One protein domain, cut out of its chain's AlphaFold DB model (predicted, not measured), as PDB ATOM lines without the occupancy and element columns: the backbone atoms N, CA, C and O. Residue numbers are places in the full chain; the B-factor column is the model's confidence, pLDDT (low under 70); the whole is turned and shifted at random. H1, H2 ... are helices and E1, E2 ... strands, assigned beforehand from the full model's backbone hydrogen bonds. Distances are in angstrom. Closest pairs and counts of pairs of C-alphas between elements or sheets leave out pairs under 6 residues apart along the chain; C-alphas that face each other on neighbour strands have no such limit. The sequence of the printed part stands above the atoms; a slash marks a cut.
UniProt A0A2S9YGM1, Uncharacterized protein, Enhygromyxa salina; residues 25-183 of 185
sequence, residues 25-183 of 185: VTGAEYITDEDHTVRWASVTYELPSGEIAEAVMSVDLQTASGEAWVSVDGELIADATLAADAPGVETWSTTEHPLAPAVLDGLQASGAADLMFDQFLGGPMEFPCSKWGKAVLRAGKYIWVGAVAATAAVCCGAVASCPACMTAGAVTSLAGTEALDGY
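Overview. This is residues 25 to 183 of the 185 residues of an uncharacterized protein of Enhygromyxa salina (UniProt A0A2S9YGM1). Picture a twisted wall of six antiparallel strands with three helices, H1, H2 and H3, over one face and the other face bare. The last helix, H4, folds back from H3 as a long helical hairpin and lies over the helices, on their side away from the sheet; H3 and H4 run with the long axis. The printed part has 159 residues, with six named strands followed by four named helices; the sheet's order is E1 - E2 - E3 - E4 - E5 - E6, antiparallel throughout, and the class is mixed, helices and strands. The whole is compact, with a radius of gyration of the C-alphas of 15.1 A, and spans 45 by 30 by 30 A, only just elongated.

Along the chain. Find C-alpha 25 at (13.424, -50.848, -37.482), where strand E1, residues 25 to 31, begins. Next comes E2, residues 37 to 46, the longest strand by residues, 30.4 A from first to last C-alpha. E3, residues 52 to 60, measures 26.7 A, and E4 holds residues 66 to 72. E5, residues 75 to 82, bends by 56 degrees at residue 78; E6 is residues 90 to 93. Then read H1, residues 100 to 109, and H2, residues 112 to 121. From C-alpha 131 at (12.374, -26.957, -51.169) follow H3, residues 131 to 157, over 39.6 A. H4, residues 162 to 183, runs 31.7 A and ends with C-alpha 183 at (10.614, -39.707, -52.881).

Arrangement. Begin with the sheet, where E1 to E6 form a meander, each strand the antiparallel neighbour of the one before; E1 and E6 are its edge strands. Look between E1 and E2 for N 26 and O 42, 2.9 A apart and within hydrogen-bond range. The same range holds for N 41 and O 57 of E2 and E3, 2.9 A, for N 56 and O 69 of E3 and E4, 2.9 A, for N 68 and O 80 of E4 and E5, 2.8 A, and for N 81 and O 90 of E5 and E6, 2.8 A. H1, H2 and H3 lie on the same face of this sheet, making two layers, helices on one face of a sheet. H3 is on it at a height over the sheet of 7.3 A, over E4, E5 and E6, slantwise to the strands at 33 degrees to E4 on the local plane; its closest C-alphas to E5 are those of Ala 147 and Ala 80, 4.8 A apart. H2, at 7.8 A, runs along the strands over E2 and, only just, E1, on which 3 of its C-alphas fall. H1, at 9.2 A, runs across the strands at 72 degrees to E4 on the local plane. Moving outward, H4 is not on the sheet. H3 and H4 form a helical hairpin and touch at a shallow tilt of 9 degrees, opposite ways, closest at the C-alphas of Cys 156 and Cys 162, 4.1 A. With residues 164 to 172 alone H4 touches H1, closest at the C-alphas of Ala 168 and Leu 104, 5.9 A. With residues 172 to 180 alone it touches H2, closest at the C-alphas of Ala 179 and Phe 117, 6.8 A. In H1, H2 and H3 every O i to N i+4 pair is within hydrogen-bond range; in H4, 17 of 18 are.

Size, cuts and confidence. The two C-alphas farthest apart, those of Asp 35 and Ala 160, are 47.8 A from each other. The printed part has no cut and no long link. The mean pLDDT of the printed part is 85.0; look for values under 70 at residues 87, 95, 124 to 128, 158 to 160 and 182 to 183.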
ATOM      1  N   VAL A  25      13.292 -52.269 -37.169       93.25
ATOM      2  CA  VAL A  25      13.424 -50.848 -37.482       93.25
ATOM      3  C   VAL A  25      12.728 -50.012 -36.419       93.25
ATOM      4  O   VAL A  25      11.663 -50.371 -35.911       93.25
ATOM      5  N   THR A  26      13.333 -48.885 -36.080       93.62
ATOM      6  CA  THR A  26      12.732 -47.859 -35.240       93.62
ATOM      7  C   THR A  26      13.110 -46.482 -35.764       93.62
ATOM      8  O   THR A  26      14.061 -46.325 -36.522       93.62
ATOM      9  N   GLY A  27      12.341 -45.470 -35.403       91.12
ATOM     10  CA  GLY A  27      12.607 -44.104 -35.814       91.12
ATOM     11  C   GLY A  27      11.502 -43.186 -35.341       91.12
ATOM     12  O   GLY A  27      10.354 -43.606 -35.183       91.12
ATOM     13  N   ALA A  28      11.855 -41.937 -35.091       87.69
ATOM     14  CA  ALA A  28      10.929 -40.928 -34.616       87.69
ATOM     15  C   ALA A  28      11.460 -39.528 -34.928       87.69
ATOM     16  O   ALA A  28      12.587 -39.343 -35.391       87.69
ATOM     17  N   GLU A  29      10.641 -38.533 -34.620       91.12
ATOM     18  CA  GLU A  29      11.108 -37.168 -34.427       91.12
ATOM     19  C   GLU A  29      11.274 -36.911 -32.932       91.12
ATOM     20  O   GLU A  29      10.469 -37.373 -32.118       91.12
ATOM     21  N   TYR A  30      12.310 -36.169 -32.564       89.56
ATOM     22  CA  TYR A  30      12.466 -35.627 -31.221       89.56
ATOM     23  C   TYR A  30      12.892 -34.164 -31.292       89.56
ATOM     24  O   TYR A  30      13.389 -33.700 -32.317       89.56
ATOM     25  N   ILE A  31      12.663 -33.438 -30.199       92.31
ATOM     26  CA  ILE A  31      13.073 -32.041 -30.062       92.31
ATOM     27  C   ILE A  31      14.335 -31.990 -29.200       92.31
ATOM     28  O   ILE A  31      14.369 -32.610 -28.135       92.31
ATOM     29  N   THR A  32      15.371 -31.300 -29.672       90.38
ATOM     30  CA  THR A  32      16.612 -31.058 -28.926       90.38
ATOM     31  C   THR A  32      16.412 -29.965 -27.872       90.38
ATOM     32  O   THR A  32      15.425 -29.227 -27.896       90.38
ATOM     33  N   ASP A  33      17.382 -29.797 -26.972       91.06
ATOM     34  CA  ASP A  33      17.379 -28.694 -25.997       91.06
ATOM     35  C   ASP A  33      17.415 -27.298 -26.661       91.06
ATOM     36  O   ASP A  33      17.080 -26.295 -26.029       91.06
ATOM     37  N   GLU A  34      17.791 -27.234 -27.942       91.00
ATOM     38  CA  GLU A  34      17.867 -26.021 -28.766       91.00
ATOM     39  C   GLU A  34      16.571 -25.755 -29.559       91.00
ATOM     40  O   GLU A  34      16.538 -24.858 -30.398       91.00
ATOM     41  N   ASP A  35      15.494 -26.503 -29.288       92.38
ATOM     42  CA  ASP A  35      14.206 -26.445 -30.005       92.38
ATOM     43  C   ASP A  35      14.311 -26.847 -31.491       92.38
ATOM     44  O   ASP A  35      13.496 -26.462 -32.333       92.38
ATOM     45  N   HIS A  36      15.322 -27.650 -31.833       90.44
ATOM     46  CA  HIS A  36      15.435 -28.246 -33.159       90.44
ATOM     47  C   HIS A  36      14.701 -29.579 -33.200       90.44
ATOM     48  O   HIS A  36      14.763 -30.377 -32.270       90.44
ATOM     49  N   THR A  37      14.017 -29.844 -34.304       90.50
ATOM     50  CA  THR A  37      13.413 -31.137 -34.594       90.50
ATOM     51  C   THR A  37      14.439 -31.994 -35.309       90.50
ATOM     52  O   THR A  37      14.826 -31.689 -36.432       90.50
ATOM     53  N   VAL A  38      14.847 -33.091 -34.689       91.56
ATOM     54  CA  VAL A  38      15.696 -34.093 -35.327       91.56
ATOM     55  C   VAL A  38      14.836 -35.273 -35.719       91.56
ATOM     56  O   VAL A  38      14.094 -35.830 -34.907       91.56
ATOM     57  N   ARG A  39      14.957 -35.670 -36.979       91.50
ATOM     58  CA  ARG A  39      14.372 -36.897 -37.498       91.50
ATOM     59  C   ARG A  39      15.442 -37.967 -37.568       91.50
ATOM     60  O   ARG A  39      16.523 -37.707 -38.083       91.50
ATOM     61  N   TRP A  40      15.136 -39.169 -37.099       94.06
ATOM     62  CA  TRP A  40      16.085 -40.275 -37.127       94.06
ATOM     63  C   TRP A  40      15.411 -41.613 -37.416       94.06
ATOM     64  O   TRP A  40      14.214 -41.793 -37.177       94.06
ATOM     65  N   ALA A  41      16.206 -42.553 -37.913       94.69
ATOM     66  CA  ALA A  41      15.847 -43.955 -38.045       94.69
ATOM     67  C   ALA A  41      17.053 -44.834 -37.694       94.69
ATOM     68  O   ALA A  41      18.198 -44.451 -37.930       94.69
ATOM     69  N   SER A  42      16.774 -46.004 -37.130       95.56
ATOM     70  CA  SER A  42      17.731 -47.069 -36.848       95.56
ATOM     71  C   SER A  42      17.174 -48.386 -37.368       95.56
ATOM     72  O   SER A  42      15.969 -48.644 -37.273       95.56
ATOM     73  N   VAL A  43      18.056 -49.229 -37.890       95.25
ATOM     74  CA  VAL A  43      17.757 -50.622 -38.195       95.25
ATOM     75  C   VAL A  43      18.800 -51.536 -37.571       95.25
ATOM     76  O   VAL A  43      20.001 -51.330 -37.730       95.25
ATOM     77  N   THR A  44      18.329 -52.583 -36.899       95.50
ATOM     78  CA  THR A  44      19.159 -53.642 -36.318       95.50
ATOM     79  C   THR A  44      18.902 -54.964 -37.027       95.50
ATOM     80  O   THR A  44      17.742 -55.312 -37.265       95.50
ATOM     81  N   TYR A  45      19.949 -55.729 -37.318       93.19
ATOM     82  CA  TYR A  45      19.857 -57.034 -37.975       93.19
ATOM     83  C   TYR A  45      20.960 -57.978 -37.488       93.19
ATOM     84  O   TYR A  45      22.046 -57.548 -37.108       93.19
ATOM     85  N   GLU A  46      20.675 -59.279 -37.488       92.31
ATOM     86  CA  GLU A  46      21.621 -60.310 -37.051       92.31
ATOM     87  C   GLU A  46      22.558 -60.700 -38.204       92.31
ATOM     88  O   GLU A  46      22.112 -60.986 -39.321       92.31
ATOM     89  N   LEU A  47      23.865 -60.708 -37.940       91.56
ATOM     90  CA  LEU A  47      24.880 -61.208 -38.862       91.56
ATOM     91  C   LEU A  47      24.886 -62.747 -38.875       91.56
ATOM     92  O   LEU A  47      24.488 -63.376 -37.898       91.56
ATOM     93  N   PRO A  48      25.411 -63.407 -39.928       87.50
ATOM     94  CA  PRO A  48      25.475 -64.873 -39.984       87.50
ATOM     95  C   PRO A  48      26.232 -65.539 -38.822       87.50
ATOM     96  O   PRO A  48      26.059 -66.732 -38.575       87.50
ATOM     97  N   SER A  49      27.106 -64.789 -38.150       88.69
ATOM     98  CA  SER A  49      27.893 -65.213 -36.990       88.69
ATOM     99  C   SER A  49      27.192 -64.983 -35.638       88.69
ATOM    100  O   SER A  49      27.664 -65.511 -34.631       88.69
ATOM    101  N   GLY A  50      26.030 -64.318 -35.627       89.75
ATOM    102  CA  GLY A  50      25.167 -64.118 -34.456       89.75
ATOM    103  C   GLY A  50      25.302 -62.756 -33.765       89.75
ATOM    104  O   GLY A  50      24.504 -62.457 -32.879       89.75
ATOM    105  N   GLU A  51      26.278 -61.931 -34.147       94.25
ATOM    106  CA  GLU A  51      26.395 -60.542 -33.686       94.25
ATOM    107  C   GLU A  51      25.281 -59.671 -34.281       94.25
ATOM    108  O   GLU A  51      24.759 -59.947 -35.367       94.25
ATOM    109  N   ILE A  52      24.932 -58.586 -33.591       94.19
ATOM    110  CA  ILE A  52      23.898 -57.653 -34.033       94.19
ATOM    111  C   ILE A  52      24.553 -56.432 -34.662       94.19
ATOM    112  O   ILE A  52      25.246 -55.671 -33.993       94.19
ATOM    113  N   ALA A  53      24.301 -56.219 -35.948       95.12
ATOM    114  CA  ALA A  53      24.659 -54.982 -36.620       95.12
ATOM    115  C   ALA A  53      23.540 -53.948 -36.468       95.12
ATOM    116  O   ALA A  53      22.354 -54.286 -36.487       95.12
ATOM    117  N   GLU A  54      23.924 -52.681 -36.358       95.50
ATOM    118  CA  GLU A  54      23.009 -51.545 -36.323       95.50
ATOM    119  C   GLU A  54      23.489 -50.465 -37.290       95.50
ATOM    120  O   GLU A  54      24.675 -50.135 -37.320       95.50
ATOM    121  N   ALA A  55      22.563 -49.907 -38.067       95.44
ATOM    122  CA  ALA A  55      22.787 -48.709 -38.860       95.44
ATOM    123  C   ALA A  55      21.792 -47.629 -38.438       95.44
ATOM    124  O   ALA A  55      20.597 -47.903 -38.313       95.44
ATOM    125  N   VAL A  56      22.282 -46.408 -38.238       95.88
ATOM    126  CA  VAL A  56      21.480 -45.263 -37.792       95.88
ATOM    127  C   VAL A  56      21.732 -44.074 -38.695       95.88
ATOM    128  O   VAL A  56      22.844 -43.867 -39.174       95.88
ATOM    129  N   MET A  57      20.693 -43.272 -38.902       94.94
ATOM    130  CA  MET A  57      20.772 -41.980 -39.565       94.94
ATOM    131  C   MET A  57      19.891 -40.973 -38.833       94.94
ATOM    132  O   MET A  57      18.747 -41.279 -38.490       94.94
ATOM    133  N   SER A  58      20.393 -39.759 -38.638       94.94
ATOM    134  CA  SER A  58      19.645 -38.637 -38.086       94.94
ATOM    135  C   SER A  58      19.915 -37.348 -38.864       94.94
ATOM    136  O   SER A  58      21.016 -37.121 -39.363       94.94
ATOM    137  N   VAL A  59      18.886 -36.513 -39.011       93.06
ATOM    138  CA  VAL A  59      18.964 -35.210 -39.677       93.06
ATOM    139  C   VAL A  59      18.173 -34.181 -38.881       93.06
ATOM    140  O   VAL A  59      16.999 -34.377 -38.561       93.06
ATOM    141  N   ASP A  60      18.821 -33.062 -38.603       92.31
ATOM    142  CA  ASP A  60      18.233 -31.860 -38.035       92.31
ATOM    143  C   ASP A  60      17.402 -31.128 -39.105       92.31
ATOM    144  O   ASP A  60      17.895 -30.739 -40.171       92.31
ATOM    145  N   LEU A  61      16.109 -30.955 -38.827       89.25
ATOM    146  CA  LEU A  61      15.133 -30.381 -39.750       89.25
ATOM    147  C   LEU A  61      15.156 -28.851 -39.789       89.25
ATOM    148  O   LEU A  61      14.314 -28.284 -40.481       89.25
ATOM    149  N   GLN A  62      16.056 -28.174 -39.077       87.00
ATOM    150  CA  GLN A  62      16.212 -26.715 -39.063       87.00
ATOM    151  C   GLN A  62      17.474 -26.285 -39.805       87.00
ATOM    152  O   GLN A  62      17.517 -25.201 -40.386       87.00
ATOM    153  N   THR A  63      18.490 -27.141 -39.817       88.62
ATOM    154  CA  THR A  63      19.812 -26.838 -40.370       88.62
ATOM    155  C   THR A  63      20.194 -27.733 -41.546       88.62
ATOM    156  O   THR A  63      21.111 -27.394 -42.292       88.62
ATOM    157  N   ALA A  64      19.480 -28.847 -41.748       88.25
ATOM    158  CA  ALA A  64      19.851 -29.903 -42.689       88.25
ATOM    159  C   ALA A  64      21.269 -30.458 -42.436       88.25
ATOM    160  O   ALA A  64      21.935 -30.918 -43.364       88.25
ATOM    161  N   SER A  65      21.724 -30.423 -41.179       90.81
ATOM    162  CA  SER A  65      22.884 -31.177 -40.707       90.81
ATOM    163  C   SER A  65      22.469 -32.546 -40.180       90.81
ATOM    164  O   SER A  65      21.303 -32.752 -39.853       90.81
ATOM    165  N   GLY A  66      23.402 -33.481 -40.055       93.19
ATOM    166  CA  GLY A  66      23.078 -34.803 -39.538       93.19
ATOM    167  C   GLY A  66      24.279 -35.708 -39.348       93.19
ATOM    168  O   GLY A  66      25.418 -35.331 -39.630       93.19
ATOM    169  N   GLU A  67      23.988 -36.922 -38.905       95.19
ATOM    170  CA  GLU A  67      24.955 -37.994 -38.713       95.19
ATOM    171  C   GLU A  67      24.365 -39.334 -39.153       95.19
ATOM    172  O   GLU A  67      23.162 -39.579 -39.050       95.19
ATOM    173  N   ALA A  68      25.216 -40.214 -39.656       95.12
ATOM    174  CA  ALA A  68      24.889 -41.607 -39.883       95.12
ATOM    175  C   ALA A  68      26.042 -42.472 -39.398       95.12
ATOM    176  O   ALA A  68      27.198 -42.078 -39.523       95.12
ATOM    177  N   TRP A  69      25.746 -43.650 -38.871       95.25
ATOM    178  CA  TRP A  69      26.773 -44.564 -38.397       95.25
ATOM    179  C   TRP A  69      26.358 -46.020 -38.532       95.25
ATOM    180  O   TRP A  69      25.179 -46.348 -38.663       95.25
ATOM    181  N   VAL A  70      27.363 -46.890 -38.509       94.25
ATOM    182  CA  VAL A  70      27.225 -48.342 -38.563       94.25
ATOM    183  C   VAL A  70      28.025 -48.948 -37.416       94.25
ATOM    184  O   VAL A  70      29.186 -48.590 -37.217       94.25
ATOM    185  N   SER A  71      27.420 -49.864 -36.663       94.81
ATOM    186  CA  SER A  71      28.042 -50.547 -35.523       94.81
ATOM    187  C   SER A  71      27.747 -52.048 -35.514       94.81
ATOM    188  O   SER A  71      26.819 -52.502 -36.187       94.81
ATOM    189  N   VAL A  72      28.522 -52.811 -34.742       95.00
ATOM    190  CA  VAL A  72      28.234 -54.213 -34.394       95.00
ATOM    191  C   VAL A  72      28.354 -54.391 -32.887       95.00
ATOM    192  O   VAL A  72      29.360 -54.007 -32.306       95.00
ATOM    193  N   ASP A  73      27.322 -54.942 -32.248       93.88
ATOM    194  CA  ASP A  73      27.214 -55.106 -30.791       93.88
ATOM    195  C   ASP A  73      27.522 -53.810 -30.006       93.88
ATOM    196  O   ASP A  73      28.038 -53.831 -28.886       93.88
ATOM    197  N   GLY A  74      27.197 -52.656 -30.603       91.06
ATOM    198  CA  GLY A  74      27.466 -51.323 -30.057       91.06
ATOM    199  C   GLY A  74      28.885 -50.792 -30.296       91.06
ATOM    200  O   GLY A  74      29.180 -49.666 -29.896       91.06
ATOM    201  N   GLU A  75      29.767 -51.554 -30.948       92.88
ATOM    202  CA  GLU A  75      31.080 -51.084 -31.393       92.88
ATOM    203  C   GLU A  75      30.968 -50.383 -32.750       92.88
ATOM    204  O   GLU A  75      30.584 -50.979 -33.757       92.88
ATOM    205  N   LEU A  76      31.310 -49.093 -32.778       92.50
ATOM    206  CA  LEU A  76      31.279 -48.274 -33.986       92.50
ATOM    207  C   LEU A  76      32.268 -48.807 -35.039       92.50
ATOM    208  O   LEU A  76      33.456 -48.967 -34.769       92.50
ATOM    209  N   ILE A  77      31.793 -49.022 -36.263       92.19
ATOM    210  CA  ILE A  77      32.634 -49.346 -37.423       92.19
ATOM    211  C   ILE A  77      32.981 -48.069 -38.180       92.19
ATOM    212  O   ILE A  77      34.148 -47.793 -38.468       92.19
ATOM    213  N   ALA A  78      31.961 -47.290 -38.518       93.19
ATOM    214  CA  ALA A  78      32.124 -46.056 -39.261       93.19
ATOM    215  C   ALA A  78      30.977 -45.094 -38.991       93.19
ATOM    216  O   ALA A  78      29.849 -45.516 -38.732       93.19
ATOM    217  N   ASP A  79      31.269 -43.810 -39.130       94.06
ATOM    218  CA  ASP A  79      30.299 -42.732 -39.095       94.06
ATOM    219  C   ASP A  79      30.566 -41.705 -40.197       94.06
ATOM    220  O   ASP A  79      31.635 -41.631 -40.813       94.06
ATOM    221  N   ALA A  80      29.539 -40.923 -40.473       94.38
ATOM    222  CA  ALA A  80      29.591 -39.788 -41.356       94.38
ATOM    223  C   ALA A  80      28.734 -38.671 -40.787       94.38
ATOM    224  O   ALA A  80      27.589 -38.891 -40.400       94.38
ATOM    225  N   THR A  81      29.269 -37.461 -40.798       94.00
ATOM    226  CA  THR A  81      28.582 -36.263 -40.342       94.00
ATOM    227  C   THR A  81      28.518 -35.238 -41.466       94.00
ATOM    228  O   THR A  81      29.393 -35.140 -42.329       94.00
ATOM    229  N   LEU A  82      27.439 -34.469 -41.482       91.81
ATOM    230  CA  LEU A  82      27.279 -33.312 -42.349       91.81
ATOM    231  C   LEU A  82      26.904 -32.140 -41.459       91.81
ATOM    232  O   LEU A  82      25.786 -32.094 -40.960       91.81
ATOM    233  N   ALA A  83      27.824 -31.202 -41.254       87.94
ATOM    234  CA  ALA A  83      27.526 -29.977 -40.520       87.94
ATOM    235  C   ALA A  83      26.827 -28.952 -41.427       87.94
ATOM    236  O   ALA A  83      27.091 -28.896 -42.629       87.94
ATOM    237  N   ALA A  84      25.987 -28.101 -40.833       75.38
ATOM    238  CA  ALA A  84      25.197 -27.085 -41.537       75.38
ATOM    239  C   ALA A  84      26.056 -26.118 -42.380       75.38
ATOM    240  O   ALA A  84      25.623 -25.627 -43.425       75.38
ATOM    241  N   ASP A  85      27.302 -25.903 -41.944       73.81
ATOM    242  CA  ASP A  85      28.218 -24.899 -42.488       73.81
ATOM    243  C   ASP A  85      29.410 -25.530 -43.231       73.81
ATOM    244  O   ASP A  85      30.297 -24.820 -43.719       73.81
ATOM    245  N   ALA A  86      29.476 -26.864 -43.291       72.69
ATOM    246  CA  ALA A  86      30.598 -27.572 -43.892       72.69
ATOM    247  C   ALA A  86      30.429 -27.702 -45.416       72.69
ATOM    248  O   ALA A  86      29.325 -27.927 -45.917       72.69
ATOM    249  N   PRO A  87      31.523 -27.618 -46.197       63.75
ATOM    250  CA  PRO A  87      31.466 -27.759 -47.650       63.75
ATOM    251  C   PRO A  87      31.205 -29.201 -48.129       63.75
ATOM    252  O   PRO A  87      31.178 -29.435 -49.338       63.75
ATOM    253  N   GLY A  88      31.036 -30.174 -47.227       78.31
ATOM    254  CA  GLY A  88      30.841 -31.577 -47.576       78.31
ATOM    255  C   GLY A  88      30.633 -32.483 -46.364       78.31
ATOM    256  O   GLY A  88      30.511 -32.011 -45.239       78.31
ATOM    257  N   VAL A  89      30.589 -33.789 -46.635       86.50
ATOM    258  CA  VAL A  89      30.473 -34.846 -45.622       86.50
ATOM    259  C   VAL A  89      31.842 -35.122 -45.024       86.50
ATOM    260  O   VAL A  89      32.806 -35.332 -45.765       86.50
ATOM    261  N   GLU A  90      31.913 -35.161 -43.702       89.50
ATOM    262  CA  GLU A  90      33.063 -35.680 -42.975       89.50
ATOM    263  C   GLU A  90      32.793 -37.138 -42.617       89.50
ATOM    264  O   GLU A  90      31.706 -37.478 -42.165       89.50
ATOM    265  N   THR A  91      33.762 -38.018 -42.850       86.25
ATOM    266  CA  THR A  91      33.625 -39.450 -42.564       86.25
ATOM    267  C   THR A  91      34.719 -39.888 -41.617       86.25
ATOM    268  O   THR A  91      35.894 -39.594 -41.865       86.25
ATOM    269  N   TRP A  92      34.351 -40.655 -40.604       82.06
ATOM    270  CA  TRP A  92      35.284 -41.264 -39.672       82.06
ATOM    271  C   TRP A  92      35.064 -42.773 -39.654       82.06
ATOM    272  O   TRP A  92      33.985 -43.291 -39.935       82.06
ATOM    273  N   SER A  93      36.133 -43.507 -39.392       82.06
ATOM    274  CA  SER A  93      36.078 -44.956 -39.305       82.06
ATOM    275  C   SER A  93      36.991 -45.445 -38.200       82.06
ATOM    276  O   SER A  93      38.023 -44.829 -37.916       82.06
ATOM    277  N   THR A  94      36.646 -46.574 -37.595       74.12
ATOM    278  CA  THR A  94      37.560 -47.267 -36.692       74.12
ATOM    279  C   THR A  94      38.650 -47.999 -37.486       74.12
ATOM    280  O   THR A  94      38.722 -47.931 -38.719       74.12
ATOM    281  N   THR A  95      39.598 -48.617 -36.776       65.44
ATOM    282  CA  THR A  95      40.633 -49.459 -37.410       65.44
ATOM    283  C   THR A  95      39.975 -50.715 -38.008       65.44
ATOM    284  O   THR A  95      38.816 -50.975 -37.711       65.44
ATOM    285  N   GLU A  96      40.678 -51.480 -38.854       71.25
ATOM    286  CA  GLU A  96      40.152 -52.691 -39.517       71.25
ATOM    287  C   GLU A  96      39.207 -53.517 -38.622       71.25
ATOM    288  O   GLU A  96      39.636 -54.109 -37.632       71.25
ATOM    289  N   HIS A  97      37.924 -53.562 -38.991       80.38
ATOM    290  CA  HIS A  97      36.909 -54.333 -38.288       80.38
ATOM    291  C   HIS A  97      36.606 -55.616 -39.078       80.38
ATOM    292  O   HIS A  97      36.142 -55.533 -40.222       80.38
ATOM    293  N   PRO A  98      36.830 -56.818 -38.511       84.62
ATOM    294  CA  PRO A  98      36.729 -58.078 -39.254       84.62
ATOM    295  C   PRO A  98      35.312 -58.375 -39.763       84.62
ATOM    296  O   PRO A  98      35.156 -59.128 -40.722       84.62
ATOM    297  N   LEU A  99      34.288 -57.769 -39.152       89.00
ATOM    298  CA  LEU A  99      32.886 -57.951 -39.540       89.00
ATOM    299  C   LEU A  99      32.388 -56.918 -40.560       89.00
ATOM    300  O   LEU A  99      31.267 -57.055 -41.037       89.00
ATOM    301  N   ALA A 100      33.196 -55.925 -40.955       88.62
ATOM    302  CA  ALA A 100      32.783 -54.926 -41.948       88.62
ATOM    303  C   ALA A 100      32.260 -55.528 -43.280       88.62
ATOM    304  O   ALA A 100      31.263 -55.015 -43.792       88.62
ATOM    305  N   PRO A 101      32.826 -56.631 -43.826       86.56
ATOM    306  CA  PRO A 101      32.238 -57.303 -44.986       86.56
ATOM    307  C   PRO A 101      30.836 -57.861 -44.709       86.56
ATOM    308  O   PRO A 101      29.905 -57.593 -45.464       86.56
ATOM    309  N   ALA A 102      30.669 -58.592 -43.601       88.44
ATOM    310  CA  ALA A 102      29.396 -59.210 -43.231       88.44
ATOM    311  C   ALA A 102      28.308 -58.166 -42.942       88.44
ATOM    312  O   ALA A 102      27.138 -58.392 -43.237       88.44
ATOM    313  N   VAL A 103      28.703 -57.014 -42.405       90.69
ATOM    314  CA  VAL A 103      27.822 -55.871 -42.167       90.69
ATOM    315  C   VAL A 103      27.274 -55.320 -43.476       90.69
ATOM    316  O   VAL A 103      26.057 -55.187 -43.589       90.69
ATOM    317  N   LEU A 104      28.127 -55.056 -44.474       87.50
ATOM    318  CA  LEU A 104      27.689 -54.549 -45.780       87.50
ATOM    319  C   LEU A 104      26.798 -55.553 -46.516       87.50
ATOM    320  O   LEU A 104      25.741 -55.173 -47.021       87.50
ATOM    321  N   ASP A 105      27.198 -56.826 -46.529       85.75
ATOM    322  CA  ASP A 105      26.419 -57.901 -47.146       85.75
ATOM    323  C   ASP A 105      25.062 -58.066 -46.450       85.75
ATOM    324  O   ASP A 105      24.034 -58.202 -47.112       85.75
ATOM    325  N   GLY A 106      25.040 -58.020 -45.117       86.00
ATOM    326  CA  GLY A 106      23.821 -58.125 -44.323       86.00
ATOM    327  C   GLY A 106      22.880 -56.943 -44.539       86.00
ATOM    328  O   GLY A 106      21.683 -57.156 -44.720       86.00
ATOM    329  N   LEU A 107      23.405 -55.716 -44.608       84.50
ATOM    330  CA  LEU A 107      22.610 -54.509 -44.851       84.50
ATOM    331  C   LEU A 107      21.874 -54.586 -46.200       84.50
ATOM    332  O   LEU A 107      20.705 -54.213 -46.289       84.50
ATOM    333  N   GLN A 108      22.544 -55.132 -47.223       80.75
ATOM    334  CA  GLN A 108      21.978 -55.360 -48.551       80.75
ATOM    335  C   GLN A 108      21.007 -56.553 -48.575       80.75
ATOM    336  O   GLN A 108      19.890 -56.445 -49.075       80.75
ATOM    337  N   ALA A 109      21.431 -57.716 -48.078       81.62
ATOM    338  CA  ALA A 109      20.702 -58.971 -48.250       81.62
ATOM    339  C   ALA A 109      19.460 -59.085 -47.355       81.62
ATOM    340  O   ALA A 109      18.530 -59.817 -47.691       81.62
ATOM    341  N   SER A 110      19.441 -58.383 -46.218       80.38
ATOM    342  CA  SER A 110      18.323 -58.421 -45.269       80.38
ATOM    343  C   SER A 110      17.184 -57.454 -45.607       80.38
ATOM    344  O   SER A 110      16.123 -57.542 -44.991       80.38
ATOM    345  N   GLY A 111      17.387 -56.523 -46.550       82.00
ATOM    346  CA  GLY A 111      16.461 -55.409 -46.788       82.00
ATOM    347  C   GLY A 111      16.429 -54.384 -45.645       82.00
ATOM    348  O   GLY A 111      15.518 -53.563 -45.582       82.00
ATOM    349  N   ALA A 112      17.401 -54.426 -44.724       86.25
ATOM    350  CA  ALA A 112      17.476 -53.522 -43.579       86.25
ATOM    351  C   ALA A 112      17.539 -52.047 -44.000       86.25
ATOM    352  O   ALA A 112      16.862 -51.213 -43.399       86.25
ATOM    353  N   ALA A 113      18.309 -51.732 -45.047       85.00
ATOM    354  CA  ALA A 113      18.401 -50.372 -45.573       85.00
ATOM    355  C   ALA A 113      17.025 -49.839 -46.013       85.00
ATOM    356  O   ALA A 113      16.632 -48.757 -45.586       85.00
ATOM    357  N   ASP A 114      16.268 -50.621 -46.787       85.75
ATOM    358  CA  ASP A 114      14.943 -50.224 -47.283       85.75
ATOM    359  C   ASP A 114      13.967 -49.967 -46.128       85.75
ATOM    360  O   ASP A 114      13.313 -48.927 -46.088       85.75
ATOM    361  N   LEU A 115      13.936 -50.860 -45.129       88.31
ATOM    362  CA  LEU A 115      13.106 -50.688 -43.933       88.31
ATOM    363  C   LEU A 115      13.457 -49.404 -43.170       88.31
ATOM    364  O   LEU A 115      12.561 -48.684 -42.727       88.31
ATOM    365  N   MET A 116      14.751 -49.103 -43.025       90.56
ATOM    366  CA  MET A 116      15.215 -47.871 -42.384       90.56
ATOM    367  C   MET A 116      14.757 -46.630 -43.157       90.56
ATOM    368  O   MET A 116      14.299 -45.667 -42.540       90.56
ATOM    369  N   PHE A 117      14.851 -46.645 -44.490       87.81
ATOM    370  CA  PHE A 117      14.405 -45.523 -45.315       87.81
ATOM    371  C   PHE A 117      12.892 -45.350 -45.285       87.81
ATOM    372  O   PHE A 117      12.442 -44.222 -45.109       87.81
ATOM    373  N   ASP A 118      12.112 -46.427 -45.352       87.88
ATOM    374  CA  ASP A 118      10.655 -46.370 -45.191       87.88
ATOM    375  C   ASP A 118      10.269 -45.714 -43.856       87.88
ATOM    376  O   ASP A 118       9.386 -44.851 -43.807       87.88
ATOM    377  N   GLN A 119      10.973 -46.061 -42.773       89.88
ATOM    378  CA  GLN A 119      10.763 -45.452 -41.461       89.88
ATOM    379  C   GLN A 119      11.176 -43.973 -41.434       89.88
ATOM    380  O   GLN A 119      10.431 -43.137 -40.922       89.88
ATOM    381  N   PHE A 120      12.341 -43.632 -41.988       88.25
ATOM    382  CA  PHE A 120      12.849 -42.257 -42.033       88.25
ATOM    383  C   PHE A 120      11.972 -41.336 -42.897       88.25
ATOM    384  O   PHE A 120      11.800 -40.148 -42.617       88.25
ATOM    385  N   LEU A 121      11.397 -41.879 -43.965       85.06
ATOM    386  CA  LEU A 121      10.559 -41.158 -44.914       85.06
ATOM    387  C   LEU A 121       9.080 -41.133 -44.505       85.06
ATOM    388  O   LEU A 121       8.292 -40.388 -45.091       85.06
ATOM    389  N   GLY A 122       8.689 -41.910 -43.495       77.06
ATOM    390  CA  GLY A 122       7.332 -41.933 -42.963       77.06
ATOM    391  C   GLY A 122       6.860 -40.559 -42.466       77.06
ATOM    392  O   GLY A 122       7.603 -39.803 -41.841       77.06
ATOM    393  N   GLY A 123       5.595 -40.220 -42.740       71.19
ATOM    394  CA  GLY A 123       4.955 -38.981 -42.280       71.19
ATOM    395  C   GLY A 123       4.131 -38.261 -43.361       71.19
ATOM    396  O   GLY A 123       3.940 -38.789 -44.457       71.19
ATOM    397  N   PRO A 124       3.592 -37.062 -43.068       63.56
ATOM    398  CA  PRO A 124       2.828 -36.271 -44.036       63.56
ATOM    399  C   PRO A 124       3.698 -35.812 -45.224       63.56
ATOM    400  O   PRO A 124       4.726 -35.167 -45.026       63.56
ATOM    401  N   MET A 125       3.256 -36.075 -46.463       56.59
ATOM    402  CA  MET A 125       4.039 -35.814 -47.693       56.59
ATOM    403  C   MET A 125       4.282 -34.326 -48.023       56.59
ATOM    404  O   MET A 125       5.111 -34.013 -48.876       56.59
ATOM    405  N   GLU A 126       3.596 -33.388 -47.365       60.38
ATOM    406  CA  GLU A 126       3.752 -31.946 -47.635       60.38
ATOM    407  C   GLU A 126       5.151 -31.414 -47.273       60.38
ATOM    408  O   GLU A 126       5.664 -30.505 -47.927       60.38
ATOM    409  N   PHE A 127       5.794 -32.002 -46.261       66.38
ATOM    410  CA  PHE A 127       7.137 -31.630 -45.817       66.38
ATOM    411  C   PHE A 127       8.251 -32.054 -46.798       66.38
ATOM    412  O   PHE A 127       8.956 -31.166 -47.295       66.38
ATOM    413  N   PRO A 128       8.415 -33.352 -47.137       62.28
ATOM    414  CA  PRO A 128       9.526 -33.841 -47.963       62.28
ATOM    415  C   PRO A 128       9.559 -33.253 -49.382       62.28
ATOM    416  O   PRO A 128      10.641 -33.055 -49.933       62.28
ATOM    417  N   CYS A 129       8.409 -32.881 -49.954       72.94
ATOM    418  CA  CYS A 129       8.350 -32.344 -51.320       72.94
ATOM    419  C   CYS A 129       8.505 -30.818 -51.413       72.94
ATOM    420  O   CYS A 129       8.528 -30.253 -52.512       72.94
ATOM    421  N   SER A 130       8.678 -30.133 -50.281       78.88
ATOM    422  CA  SER A 130       9.052 -28.719 -50.255       78.88
ATOM    423  C   SER A 130      10.538 -28.521 -50.603       78.88
ATOM    424  O   SER A 130      11.352 -29.435 -50.485       78.88
ATOM    425  N   LYS A 131      10.942 -27.297 -50.983       78.38
ATOM    426  CA  LYS A 131      12.374 -26.957 -51.169       78.38
ATOM    427  C   LYS A 131      13.199 -27.282 -49.916       78.38
ATOM    428  O   LYS A 131      14.365 -27.646 -50.033       78.38
ATOM    429  N   TRP A 132      12.580 -27.130 -48.747       79.69
ATOM    430  CA  TRP A 132      13.176 -27.439 -47.457       79.69
ATOM    431  C   TRP A 132      13.329 -28.950 -47.240       79.69
ATOM    432  O   TRP A 132      14.432 -29.421 -46.991       79.69
ATOM    433  N   GLY A 133      12.259 -29.721 -47.446       79.31
ATOM    434  CA  GLY A 133      12.293 -31.185 -47.361       79.31
ATOM    435  C   GLY A 133      13.333 -31.802 -48.294       79.31
ATOM    436  O   GLY A 133      14.108 -32.650 -47.870       79.31
ATOM    437  N   LYS A 134      13.470 -31.281 -49.521       82.00
ATOM    438  CA  LYS A 134      14.532 -31.700 -50.452       82.00
ATOM    439  C   LYS A 134      15.947 -31.460 -49.909       82.00
ATOM    440  O   LYS A 134      16.847 -32.232 -50.226       82.00
ATOM    441  N   ALA A 135      16.167 -30.417 -49.105       81.81
ATOM    442  CA  ALA A 135      17.460 -30.188 -48.457       81.81
ATOM    443  C   ALA A 135      17.736 -31.235 -47.366       81.81
ATOM    444  O   ALA A 135      18.833 -31.782 -47.329       81.81
ATOM    445  N   VAL A 136      16.727 -31.573 -46.556       84.69
ATOM    446  CA  VAL A 136      16.797 -32.629 -45.529       84.69
ATOM    447  C   VAL A 136      17.049 -34.004 -46.155       84.69
ATOM    448  O   VAL A 136      17.942 -34.724 -45.716       84.69
ATOM    449  N   LEU A 137      16.325 -34.359 -47.221       86.56
ATOM    450  CA  LEU A 137      16.528 -35.626 -47.939       86.56
ATOM    451  C   LEU A 137      17.926 -35.708 -48.559       86.56
ATOM    452  O   LEU A 137      18.590 -36.739 -48.484       86.56
ATOM    453  N   ARG A 138      18.413 -34.593 -49.115       86.50
ATOM    454  CA  ARG A 138      19.774 -34.499 -49.648       86.50
ATOM    455  C   ARG A 138      20.833 -34.643 -48.553       86.50
ATOM    456  O   ARG A 138      21.841 -35.301 -48.793       86.50
ATOM    457  N   ALA A 139      20.611 -34.052 -47.379       86.44
ATOM    458  CA  ALA A 139      21.483 -34.224 -46.222       86.44
ATOM    459  C   ALA A 139      21.541 -35.694 -45.793       86.44
ATOM    460  O   ALA A 139      22.635 -36.253 -45.744       86.44
ATOM    461  N   GLY A 140      20.377 -36.334 -45.623       86.81
ATOM    462  CA  GLY A 140      20.252 -37.766 -45.334       86.81
ATOM    463  C   GLY A 140      20.993 -38.641 -46.349       86.81
ATOM    464  O   GLY A 140      21.749 -39.539 -45.986       86.81
ATOM    465  N   LYS A 141      20.875 -38.317 -47.640       87.81
ATOM    466  CA  LYS A 141      21.569 -39.049 -48.708       87.81
ATOM    467  C   LYS A 141      23.075 -38.958 -48.546       87.81
ATOM    468  O   LYS A 141      23.771 -39.960 -48.653       87.81
ATOM    469  N   TYR A 142      23.589 -37.760 -48.305       86.88
ATOM    470  CA  TYR A 142      25.021 -37.550 -48.198       86.88
ATOM    471  C   TYR A 142      25.638 -38.248 -46.984       86.88
ATOM    472  O   TYR A 142      26.667 -38.904 -47.145       86.88
ATOM    473  N   ILE A 143      25.004 -38.171 -45.813       90.75
ATOM    474  CA  ILE A 143      25.498 -38.863 -44.612       90.75
ATOM    475  C   ILE A 143      25.398 -40.386 -44.756       90.75
ATOM    476  O   ILE A 143      26.357 -41.079 -44.432       90.75
ATOM    477  N   TRP A 144      24.321 -40.916 -45.352       90.62
ATOM    478  CA  TRP A 144      24.208 -42.352 -45.636       90.62
ATOM    479  C   TRP A 144      25.333 -42.851 -46.544       90.62
ATOM    480  O   TRP A 144      26.045 -43.801 -46.214       90.62
ATOM    481  N   VAL A 145      25.516 -42.183 -47.687       88.75
ATOM    482  CA  VAL A 145      26.571 -42.524 -48.647       88.75
ATOM    483  C   VAL A 145      27.943 -42.449 -47.977       88.75
ATOM    484  O   VAL A 145      28.772 -43.331 -48.192       88.75
ATOM    485  N   GLY A 146      28.171 -41.439 -47.131       86.81
ATOM    486  CA  GLY A 146      29.390 -41.301 -46.340       86.81
ATOM    487  C   GLY A 146      29.642 -42.495 -45.419       86.81
ATOM    488  O   GLY A 146      30.716 -43.091 -45.485       86.81
ATOM    489  N   ALA A 147      28.653 -42.886 -44.610       90.00
ATOM    490  CA  ALA A 147      28.793 -43.972 -43.637       90.00
ATOM    491  C   ALA A 147      29.016 -45.333 -44.321       90.00
ATOM    492  O   ALA A 147      29.877 -46.117 -43.910       90.00
ATOM    493  N   VAL A 148      28.307 -45.601 -45.423       90.19
ATOM    494  CA  VAL A 148      28.479 -46.830 -46.216       90.19
ATOM    495  C   VAL A 148      29.844 -46.861 -46.907       90.19
ATOM    496  O   VAL A 148      30.520 -47.890 -46.887       90.19
ATOM    497  N   ALA A 149      30.287 -45.741 -47.488       88.19
ATOM    498  CA  ALA A 149      31.604 -45.645 -48.113       88.19
ATOM    499  C   ALA A 149      32.736 -45.823 -47.090       88.19
ATOM    500  O   ALA A 149      33.705 -46.533 -47.363       88.19
ATOM    501  N   ALA A 150      32.599 -45.240 -45.898       87.75
ATOM    502  CA  ALA A 150      33.541 -45.419 -44.801       87.75
ATOM    503  C   ALA A 150      33.568 -46.877 -44.307       87.75
ATOM    504  O   ALA A 150      34.643 -47.452 -44.147       87.75
ATOM    505  N   THR A 151      32.409 -47.532 -44.192       87.75
ATOM    506  CA  THR A 151      32.323 -48.971 -43.873       87.75
ATOM    507  C   THR A 151      33.012 -49.831 -44.944       87.75
ATOM    508  O   THR A 151      33.760 -50.758 -44.626       87.75
ATOM    509  N   ALA A 152      32.836 -49.500 -46.230       87.94
ATOM    510  CA  ALA A 152      33.537 -50.166 -47.330       87.94
ATOM    511  C   ALA A 152      35.055 -49.939 -47.280       87.94
ATOM    512  O   ALA A 152      35.819 -50.862 -47.574       87.94
ATOM    513  N   ALA A 153      35.506 -48.757 -46.851       86.50
ATOM    514  CA  ALA A 153      36.922 -48.472 -46.637       86.50
ATOM    515  C   ALA A 153      37.517 -49.331 -45.506       86.50
ATOM    516  O   ALA A 153      38.579 -49.921 -45.705       86.50
ATOM    517  N   VAL A 154      36.813 -49.489 -44.375       85.38
ATOM    518  CA  VAL A 154      37.213 -50.406 -43.284       85.38
ATOM    519  C   VAL A 154      37.326 -51.841 -43.798       85.38
ATOM    520  O   VAL A 154      38.322 -52.520 -43.559       85.38
ATOM    521  N   CYS A 155      36.335 -52.285 -44.570       84.50
ATOM    522  CA  CYS A 155      36.303 -53.608 -45.191       84.50
ATOM    523  C   CYS A 155      37.479 -53.838 -46.166       84.50
ATOM    524  O   CYS A 155      38.027 -54.941 -46.246       84.50
ATOM    525  N   CYS A 156      37.903 -52.796 -46.890       82.12
ATOM    526  CA  CYS A 156      39.027 -52.833 -47.830       82.12
ATOM    527  C   CYS A 156      40.416 -52.872 -47.177       82.12
ATOM    528  O   CYS A 156      41.374 -53.204 -47.881       82.12
ATOM    529  N   GLY A 157      40.549 -52.569 -45.878       73.00
ATOM    530  CA  GLY A 157      41.817 -52.749 -45.151       73.00
ATOM    531  C   GLY A 157      42.344 -54.184 -45.284       73.00
ATOM    532  O   GLY A 157      43.515 -54.419 -45.594       73.00
ATOM    533  N   ALA A 158      41.423 -55.153 -45.280       63.03
ATOM    534  CA  ALA A 158      41.680 -56.515 -45.722       63.03
ATOM    535  C   ALA A 158      41.739 -56.593 -47.268       63.03
ATOM    536  O   ALA A 158      40.752 -56.835 -47.960       63.03
ATOM    537  N   VAL A 159      42.935 -56.417 -47.834       61.22
ATOM    538  CA  VAL A 159      43.207 -56.321 -49.290       61.22
ATOM    539  C   VAL A 159      42.527 -57.375 -50.183       61.22
ATOM    540  O   VAL A 159      42.193 -57.077 -51.329       61.22
ATOM    541  N   ALA A 160      42.316 -58.603 -49.698       69.56
ATOM    542  CA  ALA A 160      41.718 -59.683 -50.490       69.56
ATOM    543  C   ALA A 160      40.195 -59.542 -50.688       69.56
ATOM    544  O   ALA A 160      39.673 -60.012 -51.698       69.56
ATOM    545  N   SER A 161      39.486 -58.890 -49.761       70.94
ATOM    546  CA  SER A 161      38.033 -58.671 -49.830       70.94
ATOM    547  C   SER A 161      37.656 -57.349 -50.496       70.94
ATOM    548  O   SER A 161      36.485 -57.146 -50.806       70.94
ATOM    549  N   CYS A 162      38.620 -56.469 -50.777       79.38
ATOM    550  CA  CYS A 162      38.327 -55.101 -51.200       79.38
ATOM    551  C   CYS A 162      37.413 -54.977 -52.444       79.38
ATOM    552  O   CYS A 162      36.476 -54.182 -52.399       79.38
ATOM    553  N   PRO A 163      37.555 -55.776 -53.525       81.31
ATOM    554  CA  PRO A 163      36.609 -55.712 -54.647       81.31
ATOM    555  C   PRO A 163      35.161 -56.052 -54.256       81.31
ATOM    556  O   PRO A 163      34.224 -55.431 -54.760       81.31
ATOM    557  N   ALA A 164      34.975 -57.015 -53.348       79.62
ATOM    558  CA  ALA A 164      33.658 -57.382 -52.833       79.62
ATOM    559  C   ALA A 164      33.096 -56.267 -51.936       79.62
ATOM    560  O   ALA A 164      31.980 -55.815 -52.171       79.62
ATOM    561  N   CYS A 165      33.911 -55.736 -51.018       84.56
ATOM    562  CA  CYS A 165      33.566 -54.602 -50.152       84.56
ATOM    563  C   CYS A 165      33.106 -53.371 -50.941       84.56
ATOM    564  O   CYS A 165      32.085 -52.768 -50.623       84.56
ATOM    565  N   MET A 166      33.842 -53.009 -51.995       82.50
ATOM    566  CA  MET A 166      33.504 -51.869 -52.851       82.50
ATOM    567  C   MET A 166      32.200 -52.100 -53.613       82.50
ATOM    568  O   MET A 166      31.430 -51.163 -53.800       82.50
ATOM    569  N   THR A 167      31.939 -53.337 -54.043       81.62
ATOM    570  CA  THR A 167      30.698 -53.681 -54.750       81.62
ATOM    571  C   THR A 167      29.500 -53.617 -53.805       81.62
ATOM    572  O   THR A 167      28.519 -52.952 -54.130       81.62
ATOM    573  N   ALA A 168      29.597 -54.240 -52.626       80.12
ATOM    574  CA  ALA A 168      28.550 -54.200 -51.607       80.12
ATOM    575  C   ALA A 168      28.286 -52.758 -51.143       80.12
ATOM    576  O   ALA A 168      27.148 -52.298 -51.155       80.12
ATOM    577  N   GLY A 169      29.344 -51.992 -50.856       79.75
ATOM    578  CA  GLY A 169      29.234 -50.575 -50.511       79.75
ATOM    579  C   GLY A 169      28.577 -49.737 -51.612       79.75
ATOM    580  O   GLY A 169      27.714 -48.912 -51.320       79.75
ATOM    581  N   ALA A 170      28.915 -49.968 -52.885       81.12
ATOM    582  CA  ALA A 170      28.297 -49.250 -54.001       81.12
ATOM    583  C   ALA A 170      26.801 -49.566 -54.143       81.12
ATOM    584  O   ALA A 170      26.006 -48.646 -54.329       81.12
ATOM    585  N   VAL A 171      26.404 -50.837 -54.025       81.00
ATOM    586  CA  VAL A 171      24.991 -51.242 -54.102       81.00
ATOM    587  C   VAL A 171      24.191 -50.639 -52.950       81.00
ATOM    588  O   VAL A 171      23.154 -50.022 -53.178       81.00
ATOM    589  N   THR A 172      24.701 -50.735 -51.727       79.81
ATOM    590  CA  THR A 172      24.049 -50.195 -50.530       79.81
ATOM    591  C   THR A 172      23.957 -48.663 -50.557       79.81
ATOM    592  O   THR A 172      22.947 -48.071 -50.166       79.81
ATOM    593  N   SER A 173      24.983 -47.995 -51.089       82.81
ATOM    594  CA  SER A 173      24.975 -46.549 -51.328       82.81
ATOM    595  C   SER A 173      23.936 -46.142 -52.379       82.81
ATOM    596  O   SER A 173      23.301 -45.094 -52.232       82.81
ATOM    597  N   LEU A 174      23.776 -46.932 -53.449       81.75
ATOM    598  CA  LEU A 174      22.790 -46.687 -54.503       81.75
ATOM    599  C   LEU A 174      21.365 -46.874 -53.987       81.75
ATOM    600  O   LEU A 174      20.557 -45.981 -54.199       81.75
ATOM    601  N   ALA A 175      21.089 -47.950 -53.244       76.50
ATOM    602  CA  ALA A 175      19.769 -48.203 -52.663       76.50
ATOM    603  C   ALA A 175      19.280 -47.011 -51.822       76.50
ATOM    604  O   ALA A 175      18.190 -46.487 -52.044       76.50
ATOM    605  N   GLY A 176      20.135 -46.489 -50.933       75.56
ATOM    606  CA  GLY A 176      19.779 -45.299 -50.154       75.56
ATOM    607  C   GLY A 176      19.694 -44.014 -50.973       75.56
ATOM    608  O   GLY A 176      18.862 -43.155 -50.694       75.56
ATOM    609  N   THR A 177      20.509 -43.881 -52.021       80.62
ATOM    610  CA  THR A 177      20.405 -42.744 -52.943       80.62
ATOM    611  C   THR A 177      19.076 -42.752 -53.698       80.62
ATOM    612  O   THR A 177      18.431 -41.712 -53.778       80.62
ATOM    613  N   GLU A 178      18.655 -43.903 -54.223       81.56
ATOM    614  CA  GLU A 178      17.404 -44.060 -54.970       81.56
ATOM    615  C   GLU A 178      16.184 -43.806 -54.079       81.56
ATOM    616  O   GLU A 178      15.287 -43.063 -54.481       81.56
ATOM    617  N   ALA A 179      16.187 -44.331 -52.849       75.75
ATOM    618  CA  ALA A 179      15.118 -44.099 -51.879       75.75
ATOM    619  C   ALA A 179      14.943 -42.606 -51.537       75.75
ATOM    620  O   ALA A 179      13.819 -42.126 -51.387       75.75
ATOM    621  N   LEU A 180      16.045 -41.857 -51.438       75.88
ATOM    622  CA  LEU A 180      16.034 -40.452 -51.020       75.88
ATOM    623  C   LEU A 180      15.871 -39.459 -52.181       75.88
ATOM    624  O   LEU A 180      15.267 -38.403 -51.985       75.88
ATOM    625  N   ASP A 181      16.374 -39.777 -53.379       76.06
ATOM    626  CA  ASP A 181      16.163 -38.960 -54.582       76.06
ATOM    627  C   ASP A 181      14.733 -39.140 -55.131       76.06
ATOM    628  O   ASP A 181      14.096 -38.161 -55.513       76.06
ATOM    629  N   GLY A 182      14.202 -40.372 -55.135       63.62
ATOM    630  CA  GLY A 182      12.930 -40.716 -55.782       63.62
ATOM    631  C   GLY A 182      11.661 -40.372 -54.995       63.62
ATOM    632  O   GLY A 182      10.559 -40.536 -55.511       63.62
ATOM    633  N   TYR A 183      11.776 -39.894 -53.755       64.25
ATOM    634  CA  TYR A 183      10.614 -39.707 -52.881       64.25
ATOM    635  C   TYR A 183       9.675 -38.556 -53.320       64.25
ATOM    636  O   TYR A 183       8.505 -38.534 -52.946       64.25
TER     637      TYR A 183